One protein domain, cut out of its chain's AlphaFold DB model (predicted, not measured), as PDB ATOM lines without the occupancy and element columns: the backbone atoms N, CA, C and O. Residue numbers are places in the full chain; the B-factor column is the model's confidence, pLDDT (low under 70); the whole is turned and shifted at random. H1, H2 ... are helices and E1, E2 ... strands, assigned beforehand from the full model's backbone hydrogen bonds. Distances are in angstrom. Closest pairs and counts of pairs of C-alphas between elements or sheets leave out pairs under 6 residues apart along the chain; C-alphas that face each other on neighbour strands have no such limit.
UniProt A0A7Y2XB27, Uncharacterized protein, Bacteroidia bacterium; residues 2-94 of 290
ATOM      1  N   LYS A   2      34.525   0.152  -4.392       91.38
ATOM      2  CA  LYS A   2      34.224  -1.265  -4.094       91.38
ATOM      3  C   LYS A   2      33.129  -1.828  -5.013       91.38
ATOM      4  O   LYS A   2      33.205  -2.986  -5.403       91.38
ATOM      5  N   ILE A   3      32.166  -0.986  -5.395       93.19
ATOM      6  CA  ILE A   3      31.085  -1.313  -6.337       93.19
ATOM      7  C   ILE A   3      31.659  -1.701  -7.703       93.19
ATOM      8  O   ILE A   3      31.336  -2.765  -8.215       93.19
ATOM      9  N   GLU A   4      32.587  -0.907  -8.242       93.25
ATOM     10  CA  GLU A   4      33.263  -1.221  -9.511       93.25
ATOM     11  C   GLU A   4      34.018  -2.555  -9.465       93.25
ATOM     12  O   GLU A   4      34.024  -3.289 -10.448       93.25
ATOM     13  N   CYS A   5      34.619  -2.911  -8.322       93.94
ATOM     14  CA  CYS A   5      35.267  -4.217  -8.166       93.94
ATOM     15  C   CYS A   5      34.244  -5.358  -8.268       93.94
ATOM     16  O   CYS A   5      34.496  -6.351  -8.943       93.94
ATOM     17  N   LEU A   6      33.080  -5.216  -7.624       94.31
ATOM     18  CA  LEU A   6      32.003  -6.206  -7.716       94.31
ATOM     19  C   LEU A   6      31.461  -6.309  -9.145       94.31
ATOM     20  O   LEU A   6      31.347  -7.414  -9.662       94.31
ATOM     21  N   GLN A   7      31.211  -5.180  -9.814       93.94
ATOM     22  CA  GLN A   7      30.791  -5.156 -11.219       93.94
ATOM     23  C   GLN A   7      31.824  -5.812 -12.141       93.94
ATOM     24  O   GLN A   7      31.458  -6.531 -13.069       93.94
ATOM     25  N   TYR A   8      33.116  -5.618 -11.865       95.06
ATOM     26  CA  TYR A   8      34.177  -6.311 -12.583       95.06
ATOM     27  C   TYR A   8      34.081  -7.832 -12.395       95.06
ATOM     28  O   TYR A   8      34.095  -8.552 -13.395       95.06
ATOM     29  N   PHE A   9      33.890  -8.330 -11.165       94.75
ATOM     30  CA  PHE A   9      33.658  -9.761 -10.918       94.75
ATOM     31  C   PHE A   9      32.422 -10.300 -11.657       94.75
ATOM     32  O   PHE A   9      32.490 -11.370 -12.262       94.75
ATOM     33  N   GLU A  10      31.316  -9.553 -11.676       94.44
ATOM     34  CA  GLU A  10      30.117  -9.938 -12.436       94.44
ATOM     35  C   GLU A  10      30.363  -9.964 -13.952       94.44
ATOM     36  O   GLU A  10      29.803 -10.804 -14.657       94.44
ATOM     37  N   SER A  11      31.215  -9.065 -14.461       95.25
ATOM     38  CA  SER A  11      31.552  -8.998 -15.887       95.25
ATOM     39  C   SER A  11      32.401 -10.181 -16.358       95.25
ATOM     40  O   SER A  11      32.269 -10.607 -17.506       95.25
ATOM     41  N   ILE A  12      33.250 -10.732 -15.480       95.75
ATOM     42  CA  ILE A  12      34.093 -11.896 -15.791       95.75
ATOM     43  C   ILE A  12      33.381 -13.224 -15.514       95.75
ATOM     44  O   ILE A  12      33.718 -14.231 -16.135       95.75
ATOM     45  N   ASN A  13      32.403 -13.247 -14.601       93.94
ATOM     46  CA  ASN A  13      31.613 -14.433 -14.294       93.94
ATOM     47  C   ASN A  13      30.136 -14.063 -14.053       93.94
ATOM     48  O   ASN A  13      29.801 -13.577 -12.973       93.94
ATOM     49  N   PRO A  14      29.219 -14.367 -14.993       92.62
ATOM     50  CA  PRO A  14      27.808 -14.007 -14.860       92.62
ATOM     51  C   PRO A  14      27.076 -14.751 -13.730       92.62
ATOM     52  O   PRO A  14      25.981 -14.332 -13.352       92.62
ATOM     53  N   LEU A  15      27.656 -15.839 -13.199       93.69
ATOM     54  CA  LEU A  15      27.140 -16.554 -12.023       93.69
ATOM     55  C   LEU A  15      27.480 -15.841 -10.710       93.69
ATOM     56  O   LEU A  15      26.854 -16.114  -9.690       93.69
ATOM     57  N   PHE A  16      28.463 -14.940 -10.722       95.19
ATOM     58  CA  PHE A  16      28.751 -14.091  -9.580       95.19
ATOM     59  C   PHE A  16      27.747 -12.935  -9.542       95.19
ATOM     60  O   PHE A  16      27.472 -12.297 -10.563       95.19
ATOM     61  N   LYS A  17      27.200 -12.668  -8.354       95.00
ATOM     62  CA  LYS A  17      26.361 -11.503  -8.066       95.00
ATOM     63  C   LYS A  17      26.821 -10.859  -6.770       95.00
ATOM     64  O   LYS A  17      26.828 -11.498  -5.721       95.00
ATOM     65  N   GLY A  18      27.228  -9.599  -6.860       94.12
ATOM     66  CA  GLY A  18      27.779  -8.830  -5.759       94.12
ATOM     67  C   GLY A  18      26.747  -7.880  -5.164       94.12
ATOM     68  O   GLY A  18      26.095  -7.109  -5.862       94.12
ATOM     69  N   ARG A  19      26.643  -7.873  -3.836       94.94
ATOM     70  CA  ARG A  19      25.893  -6.862  -3.086       94.94
ATOM     71  C   ARG A  19      26.783  -6.292  -1.994       94.94
ATOM     72  O   ARG A  19      27.600  -7.001  -1.423       94.94
ATOM     73  N   MET A  20      26.620  -5.004  -1.713       95.19
ATOM     74  CA  MET A  20      27.417  -4.293  -0.719       95.19
ATOM     75  C   MET A  20      26.462  -3.600   0.232       95.19
ATOM     76  O   MET A  20      25.607  -2.834  -0.213       95.19
ATOM     77  N   PHE A  21      26.631  -3.881   1.518       96.75
ATOM     78  CA  PHE A  21      25.943  -3.204   2.603       96.75
ATOM     79  C   PHE A  21      26.953  -2.363   3.365       96.75
ATOM     80  O   PHE A  21      27.957  -2.877   3.856       96.75
ATOM     81  N   VAL A  22      26.691  -1.063   3.426       96.38
ATOM     82  CA  VAL A  22      27.458  -0.118   4.234       96.38
ATOM     83  C   VAL A  22      26.636   0.166   5.480       96.38
ATOM     84  O   VAL A  22      25.460   0.489   5.364       96.38
ATOM     85  N   VAL A  23      27.232   0.034   6.660       96.81
ATOM     86  CA  VAL A  23      26.573   0.385   7.921       96.81
ATOM     87  C   VAL A  23      27.306   1.570   8.527       96.81
ATOM     88  O   VAL A  23      28.474   1.451   8.889       96.81
ATOM     89  N   ASP A  24      26.628   2.709   8.612       95.25
ATOM     90  CA  ASP A  24      27.123   3.879   9.328       95.25
ATOM     91  C   ASP A  24      26.783   3.753  10.820       95.25
ATOM     92  O   ASP A  24      25.631   3.517  11.192       95.25
ATOM     93  N   ASP A  25      27.804   3.880  11.667       90.94
ATOM     94  CA  ASP A  25      27.713   3.763  13.131       90.94
ATOM     95  C   ASP A  25      27.610   5.147  13.812       90.94
ATOM     96  O   ASP A  25      28.070   5.327  14.935       90.94
ATOM     97  N   GLY A  26      27.064   6.154  13.116       88.19
ATOM     98  CA  GLY A  26      26.906   7.519  13.634       88.19
ATOM     99  C   GLY A  26      28.120   8.414  13.382       88.19
ATOM    100  O   GLY A  26      28.543   9.162  14.266       88.19
ATOM    101  N   CYS A  27      28.712   8.338  12.188       86.81
ATOM    102  CA  CYS A  27      29.903   9.120  11.863       86.81
ATOM    103  C   CYS A  27      29.602  10.633  11.858       86.81
ATOM    104  O   CYS A  27      28.763  11.085  11.070       86.81
ATOM    105  N   PRO A  28      30.311  11.450  12.665       86.44
ATOM    106  CA  PRO A  28      30.038  12.886  12.774       86.44
ATOM    107  C   PRO A  28      30.331  13.650  11.476       86.44
ATOM    108  O   PRO A  28      29.688  14.659  11.198       86.44
ATOM    109  N   GLU A  29      31.244  13.135  10.652       88.75
ATOM    110  CA  GLU A  29      31.607  13.709   9.350       88.75
ATOM    111  C   GLU A  29      30.639  13.290   8.226       88.75
ATOM    112  O   GLU A  29      30.810  13.673   7.071       88.75
ATOM    113  N   GLY A  30      29.605  12.498   8.539       91.81
ATOM    114  CA  GLY A  30      28.553  12.133   7.592       91.81
ATOM    115  C   GLY A  30      28.955  11.080   6.556       91.81
ATOM    116  O   GLY A  30      28.453  11.128   5.429       91.81
ATOM    117  N   SER A  31      29.815  10.113   6.911       92.25
ATOM    118  CA  SER A  31      30.249   9.058   5.976       92.25
ATOM    119  C   SER A  31      29.093   8.262   5.368       92.25
ATOM    120  O   SER A  31      29.141   7.951   4.180       92.25
ATOM    121  N   GLY A  32      28.025   7.990   6.123       94.94
ATOM    122  CA  GLY A  32      26.839   7.304   5.608       94.94
ATOM    123  C   GLY A  32      26.178   8.056   4.454       94.94
ATOM    124  O   GLY A  32      25.879   7.456   3.427       94.94
ATOM    125  N   LYS A  33      26.058   9.387   4.547       95.69
ATOM    126  CA  LYS A  33      25.506  10.217   3.458       95.69
ATOM    127  C   LYS A  33      26.421  10.246   2.232       95.69
ATOM    128  O   LYS A  33      25.945  10.262   1.097       95.69
ATOM    129  N   MET A  34      27.738  10.236   2.446       95.06
ATOM    130  CA  MET A  34      28.706  10.118   1.346       95.06
ATOM    131  C   MET A  34      28.581   8.757   0.649       95.06
ATOM    132  O   MET A  34      28.606   8.685  -0.582       95.06
ATOM    133  N   ALA A  35      28.389   7.683   1.420       94.94
ATOM    134  CA  ALA A  35      28.142   6.349   0.885       94.94
ATOM    135  C   ALA A  35      26.817   6.284   0.108       94.94
ATOM    136  O   ALA A  35      26.797   5.717  -0.981       94.94
ATOM    137  N   GLU A  36      25.742   6.912   0.599       95.69
ATOM    138  CA  GLU A  36      24.467   7.014  -0.129       95.69
ATOM    139  C   GLU A  36      24.643   7.744  -1.460       95.69
ATOM    140  O   GLU A  36      24.183   7.260  -2.490       95.69
ATOM    141  N   THR A  37      25.367   8.868  -1.452       95.31
ATOM    142  CA  THR A  37      25.678   9.634  -2.671       95.31
ATOM    143  C   THR A  37      26.439   8.774  -3.676       95.31
ATOM    144  O   THR A  37      26.090   8.751  -4.850       95.31
ATOM    145  N   THR A  38      27.426   8.007  -3.206       93.88
ATOM    146  CA  THR A  38      28.202   7.092  -4.055       93.88
ATOM    147  C   THR A  38      27.330   5.967  -4.619       93.88
ATOM    148  O   THR A  38      27.446   5.626  -5.789       93.88
ATOM    149  N   ILE A  39      26.442   5.373  -3.813       95.00
ATOM    150  CA  ILE A  39      25.535   4.306  -4.267       95.00
ATOM    151  C   ILE A  39      24.496   4.843  -5.261       95.00
ATOM    152  O   ILE A  39      24.132   4.130  -6.192       95.00
ATOM    153  N   ALA A  40      24.058   6.098  -5.119       94.25
ATOM    154  CA  ALA A  40      23.102   6.729  -6.029       94.25
ATOM    155  C   ALA A  40      23.630   6.877  -7.470       94.25
ATOM    156  O   ALA A  40      22.830   6.968  -8.400       94.25
ATOM    157  N   GLU A  41      24.951   6.838  -7.677       94.25
ATOM    158  CA  GLU A  41      25.569   6.768  -9.012       94.25
ATOM    159  C   GLU A  41      25.310   5.417  -9.716       94.25
ATOM    160  O   GLU A  41      25.519   5.292 -10.923       94.25
ATOM    161  N   TYR A  42      24.794   4.421  -8.984       92.12
ATOM    162  CA  TYR A  42      24.473   3.074  -9.456       92.12
ATOM    163  C   TYR A  42      23.000   2.714  -9.141       92.12
ATOM    164  O   TYR A  42      22.741   1.820  -8.328       92.12
ATOM    165  N   PRO A  43      22.012   3.386  -9.767       83.81
ATOM    166  CA  PRO A  43      20.598   3.333  -9.368       83.81
ATOM    167  C   PRO A  43      19.941   1.953  -9.508       83.81
ATOM    168  O   PRO A  43      19.024   1.636  -8.757       83.81
ATOM    169  N   ASP A  44      20.435   1.115 -10.424       86.81
ATOM    170  CA  ASP A  44      19.936  -0.251 -10.637       86.81
ATOM    171  C   ASP A  44      20.709  -1.302  -9.815       86.81
ATOM    172  O   ASP A  44      20.539  -2.509 -10.006       86.81
ATOM    173  N   SER A  45      21.600  -0.864  -8.920       85.56
ATOM    174  CA  SER A  45      22.422  -1.766  -8.117       85.56
ATOM    175  C   SER A  45      21.711  -2.218  -6.836       85.56
ATOM    176  O   SER A  45      20.927  -1.473  -6.247       85.56
ATOM    177  N   PRO A  46      22.007  -3.427  -6.331       91.75
ATOM    178  CA  PRO A  46      21.403  -3.925  -5.100       91.75
ATOM    179  C   PRO A  46      22.086  -3.385  -3.826       91.75
ATOM    180  O   PRO A  46      21.819  -3.884  -2.729       91.75
ATOM    181  N   HIS A  47      23.022  -2.439  -3.950       95.25
ATOM    182  CA  HIS A  47      23.819  -1.917  -2.839       95.25
ATOM    183  C   HIS A  47      22.977  -1.020  -1.922       95.25
ATOM    184  O   HIS A  47      22.075  -0.324  -2.380       95.25
ATOM    185  N   GLN A  48      23.252  -1.044  -0.616       95.81
ATOM    186  CA  GLN A  48      22.457  -0.312   0.376       95.81
ATOM    187  C   GLN A  48      23.339   0.303   1.463       95.81
ATOM    188  O   GLN A  48      24.355  -0.278   1.857       95.81
ATOM    189  N   VAL A  49      22.914   1.464   1.967       97.12
ATOM    190  CA  VAL A  49      23.424   2.051   3.209       97.12
ATOM    191  C   VAL A  49      22.389   1.842   4.304       97.12
ATOM    192  O   VAL A  49      21.196   2.061   4.100       97.12
ATOM    193  N   PHE A  50      22.859   1.437   5.473       97.50
ATOM    194  CA  PHE A  50      22.087   1.386   6.699       97.50
ATOM    195  C   PHE A  50      22.707   2.328   7.725       97.50
ATOM    196  O   PHE A  50      23.924   2.480   7.781       97.50
ATOM    197  N   PHE A  51      21.864   2.917   8.562       97.19
ATOM    198  CA  PHE A  51      22.277   3.777   9.665       97.19
ATOM    199  C   PHE A  51      21.907   3.077  10.970       97.19
ATOM    200  O   PHE A  51      20.740   2.724  11.172       97.19
ATOM    201  N   LEU A  52      22.900   2.790  11.816       96.06
ATOM    202  CA  LEU A  52      22.681   1.978  13.013       96.06
ATOM    203  C   LEU A  52      21.820   2.703  14.052       96.06
ATOM    204  O   LEU A  52      21.000   2.069  14.710       96.06
ATOM    205  N   ASP A  53      21.983   4.017  14.190       94.19
ATOM    206  CA  ASP A  53      21.164   4.861  15.067       94.19
ATOM    207  C   ASP A  53      19.674   4.774  14.707       94.19
ATOM    208  O   ASP A  53      18.848   4.440  15.555       94.19
ATOM    209  N   LYS A  54      19.347   4.942  13.423       95.75
ATOM    210  CA  LYS A  54      17.992   4.804  12.895       95.75
ATOM    211  C   LYS A  54      17.457   3.392  13.111       95.75
ATOM    212  O   LYS A  54      16.320   3.233  13.540       95.75
ATOM    213  N   ALA A  55      18.272   2.371  12.842       97.12
ATOM    214  CA  ALA A  55      17.873   0.985  13.055       97.12
ATOM    215  C   ALA A  55      17.513   0.718  14.527       97.12
ATOM    216  O   ALA A  55      16.510   0.056  14.792       97.12
ATOM    217  N   ILE A  56      18.293   1.258  15.474       95.44
ATOM    218  CA  ILE A  56      18.026   1.178  16.919       95.44
ATOM    219  C   ILE A  56      16.715   1.885  17.278       95.44
ATOM    220  O   ILE A  56      15.883   1.287  17.960       95.44
ATOM    221  N   ASP A  57      16.506   3.111  16.797       95.06
ATOM    222  CA  ASP A  57      15.286   3.882  17.072       95.06
ATOM    223  C   ASP A  57      14.025   3.188  16.525       95.06
ATOM    224  O   ASP A  57      12.972   3.179  17.169       95.06
ATOM    225  N   GLU A  58      14.138   2.550  15.358       96.44
ATOM    226  CA  GLU A  58      13.046   1.834  14.689       96.44
ATOM    227  C   GLU A  58      12.858   0.389  15.189       96.44
ATOM    228  O   GLU A  58      11.910  -0.280  14.775       96.44
ATOM    229  N   ASN A  59      13.705  -0.093  16.109       94.88
ATOM    230  CA  ASN A  59      13.746  -1.488  16.569       94.88
ATOM    231  C   ASN A  59      13.829  -2.491  15.407       94.88
ATOM    232  O   ASN A  59      13.055  -3.452  15.329       94.88
ATOM    233  N   ASP A  60      14.771  -2.262  14.492       97.25
ATOM    234  CA  ASP A  60      14.984  -3.137  13.347       97.25
ATOM    235  C   ASP A  60      15.204  -4.599  13.793       97.25
ATOM    236  O   ASP A  60      16.016  -4.901  14.671       97.25
ATOM    237  N   LYS A  61      14.472  -5.529  13.166       95.69
ATOM    238  CA  LYS A  61      14.482  -6.963  13.506       95.69
ATOM    239  C   LYS A  61      15.858  -7.625  13.379       95.69
ATOM    240  O   LYS A  61      16.076  -8.691  13.952       95.69
ATOM    241  N   ASP A  62      16.751  -7.042  12.581       96.50
ATOM    242  CA  ASP A  62      18.077  -7.584  12.302       96.50
ATOM    243  C   ASP A  62      19.135  -7.063  13.290       96.50
ATOM    244  O   ASP A  62      20.306  -7.418  13.168       96.50
ATOM    245  N   LEU A  63      18.759  -6.252  14.286       96.12
ATOM    246  CA  LEU A  63      19.683  -5.785  15.318       96.12
ATOM    247  C   LEU A  63      20.222  -6.936  16.188       96.12
ATOM    248  O   LEU A  63      19.480  -7.851  16.565       96.12
ATOM    249  N   PRO A  64      21.505  -6.881  16.588       93.00
ATOM    250  CA  PRO A  64      22.003  -7.671  17.707       93.00
ATOM    251  C   PRO A  64      21.213  -7.379  18.993       93.00
ATOM    252  O   PRO A  64      20.787  -6.253  19.249       93.00
ATOM    253  N   THR A  65      21.001  -8.399  19.822       90.25
ATOM    254  CA  THR A  65      20.151  -8.284  21.012       90.25
ATOM    255  C   THR A  65      20.692  -7.271  22.021       90.25
ATOM    256  O   THR A  65      21.764  -7.447  22.583       90.25
ATOM    257  N   GLY A  66      19.898  -6.244  22.330       88.38
ATOM    258  CA  GLY A  66      20.221  -5.284  23.388       88.38
ATOM    259  C   GLY A  66      21.326  -4.286  23.035       88.38
ATOM    260  O   GLY A  66      21.783  -3.583  23.937       88.38
ATOM    261  N   ILE A  67      21.742  -4.224  21.766       92.00
ATOM    262  CA  ILE A  67      22.675  -3.221  21.243       92.00
ATOM    263  C   ILE A  67      22.177  -1.795  21.504       92.00
ATOM    264  O   ILE A  67      20.978  -1.517  21.480       92.00
ATOM    265  N   THR A  68      23.103  -0.871  21.752       89.31
ATOM    266  CA  THR A  68      22.786   0.545  21.949       89.31
ATOM    267  C   THR A  68      23.918   1.456  21.472       89.31
ATOM    268  O   THR A  68      25.065   1.034  21.390       89.31
ATOM    269  N   GLN A  69      23.609   2.725  21.195       83.94
ATOM    270  CA  GLN A  69      24.609   3.791  21.010       83.94
ATOM    271  C   GLN A  69      25.022   4.460  22.336       83.94
ATOM    272  O   GLN A  69      25.962   5.253  22.389       83.94
ATOM    273  N   LYS A  70      24.310   4.164  23.429       82.12
ATOM    274  CA  LYS A  70      24.576   4.729  24.758       82.12
ATOM    275  C   LYS A  70      25.774   4.039  25.413       82.12
ATOM    276  O   LYS A  70      26.139   2.931  25.040       82.12
ATOM    277  N   SER A  71      26.374   4.689  26.410       78.00
ATOM    278  CA  SER A  71      27.434   4.083  27.222       78.00
ATOM    279  C   SER A  71      26.960   2.807  27.929       78.00
ATOM    280  O   SER A  71      25.780   2.654  28.249       78.00
ATOM    281  N   GLY A  72      27.898   1.892  28.182       77.88
ATOM    282  CA  GLY A  72      27.654   0.617  28.860       77.88
ATOM    283  C   GLY A  72      28.112  -0.584  28.034       77.88
ATOM    284  O   GLY A  72      28.664  -0.438  26.947       77.88
ATOM    285  N   ASN A  73      27.854  -1.784  28.557       75.50
ATOM    286  CA  ASN A  73      28.405  -3.037  28.021       75.50
ATOM    287  C   ASN A  73      27.915  -3.390  26.610       75.50
ATOM    288  O   ASN A  73      28.599  -4.107  25.890       75.50
ATOM    289  N   ASN A  74      26.749  -2.876  26.210       84.69
ATOM    290  CA  ASN A  74      26.163  -3.141  24.895       84.69
ATOM    291  C   ASN A  74      26.354  -1.976  23.912       84.69
ATOM    292  O   ASN A  74      25.667  -1.920  22.887       84.69
ATOM    293  N   ARG A  75      27.237  -1.021  24.230       88.38
ATOM    294  CA  ARG A  75      27.560   0.078  23.323       88.38
ATOM    295  C   ARG A  75      28.163  -0.479  22.031       88.38
ATOM    296  O   ARG A  75      29.127  -1.239  22.086       88.38
ATOM    297  N   SER A  76      27.624  -0.080  20.882       86.69
ATOM    298  CA  SER A  76      28.251  -0.348  19.587       86.69
ATOM    299  C   SER A  76      29.535   0.455  19.461       86.69
ATOM    300  O   SER A  76      29.528   1.676  19.624       86.69
ATOM    301  N   VAL A  77      30.625  -0.241  19.153       86.25
ATOM    302  CA  VAL A  77      31.850   0.366  18.642       86.25
ATOM    303  C   VAL A  77      32.401  -0.534  17.545       86.25
ATOM    304  O   VAL A  77      33.124  -1.494  17.813       86.25
ATOM    305  N   LYS A  78      32.015  -0.270  16.291       88.38
ATOM    306  CA  LYS A  78      32.317  -1.102  15.109       88.38
ATOM    307  C   LYS A  78      31.645  -2.481  15.112       88.38
ATOM    308  O   LYS A  78      30.984  -2.820  14.136       88.38
ATOM    309  N   GLY A  79      31.791  -3.277  16.173       91.81
ATOM    310  CA  GLY A  79      31.254  -4.637  16.248       91.81
ATOM    311  C   GLY A  79      29.733  -4.674  16.134       91.81
ATOM    312  O   GLY A  79      29.192  -5.481  15.386       91.81
ATOM    313  N   GLY A  80      29.035  -3.754  16.796       94.25
ATOM    314  CA  GLY A  80      27.584  -3.629  16.691       94.25
ATOM    315  C   GLY A  80      27.103  -3.352  15.261       94.25
ATOM    316  O   GLY A  80      26.253  -4.084  14.745       94.25
ATOM    317  N   ALA A  81      27.703  -2.365  14.591       95.06
ATOM    318  CA  ALA A  81      27.439  -2.049  13.187       95.06
ATOM    319  C   ALA A  81      27.764  -3.222  12.243       95.06
ATOM    320  O   ALA A  81      26.951  -3.574  11.386       95.06
ATOM    321  N   ALA A  82      28.915  -3.874  12.426       95.81
ATOM    322  CA  ALA A  82      29.328  -5.013  11.610       95.81
ATOM    323  C   ALA A  82      28.371  -6.207  11.766       95.81
ATOM    324  O   ALA A  82      27.933  -6.784  10.771       95.81
ATOM    325  N   LEU A  83      27.985  -6.551  12.999       97.12
ATOM    326  CA  LEU A  83      27.052  -7.647  13.272       97.12
ATOM    327  C   LEU A  83      25.644  -7.344  12.752       97.12
ATOM    328  O   LEU A  83      24.980  -8.248  12.244       97.12
ATOM    329  N   PHE A  84      25.194  -6.089  12.830       97.94
ATOM    330  CA  PHE A  84      23.952  -5.656  12.190       97.94
ATOM    331  C   PHE A  84      24.019  -5.830  10.665       97.94
ATOM    332  O   PHE A  84      23.133  -6.450  10.075       97.94
ATOM    333  N   GLY A  85      25.107  -5.384  10.031       97.88
ATOM    334  CA  GLY A  85      25.346  -5.574   8.597       97.88
ATOM    335  C   GLY A  85      25.384  -7.047   8.184       97.88
ATOM    336  O   GLY A  85      24.763  -7.424   7.192       97.88
ATOM    337  N   MET A  86      26.031  -7.905   8.977       98.19
ATOM    338  CA  MET A  86      26.046  -9.358   8.766       98.19
ATOM    339  C   MET A  86      24.645  -9.969   8.849       98.19
ATOM    340  O   MET A  86      24.303 -10.804   8.017       98.19
ATOM    341  N   ARG A  87      23.812  -9.548   9.811       98.00
ATOM    342  CA  ARG A  87      22.414 -10.009   9.931       98.00
ATOM    343  C   ARG A  87      21.564  -9.544   8.752       98.00
ATOM    344  O   ARG A  87      20.801 -10.342   8.211       98.00
ATOM    345  N   LYS A  88      21.740  -8.295   8.305       98.00
ATOM    346  CA  LYS A  88      21.114  -7.774   7.081       98.00
ATOM    347  C   LYS A  88      21.506  -8.594   5.860       98.00
ATOM    348  O   LYS A  88      20.626  -9.013   5.113       98.00
ATOM    349  N   ALA A  89      22.804  -8.835   5.674       97.50
ATOM    350  CA  ALA A  89      23.333  -9.624   4.566       97.50
ATOM    351  C   ALA A  89      22.770 -11.044   4.593       97.50
ATOM    352  O   ALA A  89      22.204 -11.487   3.603       97.50
ATOM    353  N   LEU A  90      22.822 -11.708   5.748       97.31
ATOM    354  CA  LEU A  90      22.326 -13.069   5.926       97.31
ATOM    355  C   LEU A  90      20.836 -13.218   5.578       97.31
ATOM    356  O   LEU A  90      20.446 -14.219   4.984       97.31
ATOM    357  N   ASN A  91      20.021 -12.221   5.928       95.75
ATOM    358  CA  ASN A  91      18.578 -12.218   5.683       95.75
ATOM    359  C   ASN A  91      18.185 -11.664   4.302       95.75
ATOM    360  O   ASN A  91      16.993 -11.579   3.994       95.75
ATOM    361  N   ALA A  92      19.155 -11.273   3.476       93.94
ATOM    362  CA  ALA A  92      18.892 -10.837   2.116       93.94
ATOM    363  C   ALA A  92      18.514 -12.034   1.224       93.94
ATOM    364  O   ALA A  92      19.119 -13.101   1.333       93.94
ATOM    365  N   PRO A  93      17.547 -11.873   0.302       91.31
ATOM    366  CA  PRO A  93      17.225 -12.920  -0.658       91.31
ATOM    367  C   PRO A  93      18.385 -13.099  -1.642       91.31
ATOM    368  O   PRO A  93      18.848 -12.125  -2.250       91.31
ATOM    369  N   VAL A  94      18.829 -14.347  -1.787       93.56
ATOM    370  CA  VAL A  94      19.910 -14.775  -2.679       93.56
ATOM    371  C   VAL A  94      19.514 -16.095  -3.333       93.56
ATOM    372  O   VAL A  94      18.984 -16.983  -2.665       93.56
TER     373      VAL A  94
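This is residues 2 to 94 of the 290 residues of an uncharacterized protein of Bacteroidia bacterium (UniProt A0A7Y2XB27). Two short parallel strands, E1 and E2, form the middle, with H2 packed on one side of them and H4 on the other. H1 lies at one end of the long axis, and the unnamed stretch 58 to 78 lies towards the other. The printed part has 93 residues, with four named helices and two named strands in the order H1 E1 H2 E2 H3 H4 along the chain; of the 47 residues in named elements, helices hold 39 and strands 8, and the class is mostly helix. The whole is only just compact, close to loose, radius of gyration of the C-alphas 14.6 A, spanning 47 by 28 by 19 A.

H1, residues 2 to 12, begins at C-alpha (34.224, -1.265, -4.094) and measures 15.8 A. E1 is 21 to 24, 9.8 A; H2 31 to 40, 14.2 A; E2 48 to 51, 10.2 A; H3 52 to 57, 8.6 A. H4, 79 to 90, 16.0 A, ends at (22.326, -13.069, 5.926).

E1, H2, E2 form a strand-helix-strand unit, parallel neighbour strands with a helix between, its crossover right-handed. N 22 and O 48 are 2.9 A apart, within hydrogen-bond range. The closest C-alphas of H2 and E2, Glu 36 and Val 49, are 6.1 A apart; those of E1 and H4, Val 23 and Ala 81, 5.9 A. H1 and H2 are only just apart, closest 8.2 A. In H1, H2, H3 and H4 every O i to N i+4 pair is within hydrogen-bond range.

The farthest C-alphas, Ile 12 and Gly 72, are 46.8 A apart. H3 to H4 is a long link. The printed part has no cut, and no printed residue is under 70 in pLDDT.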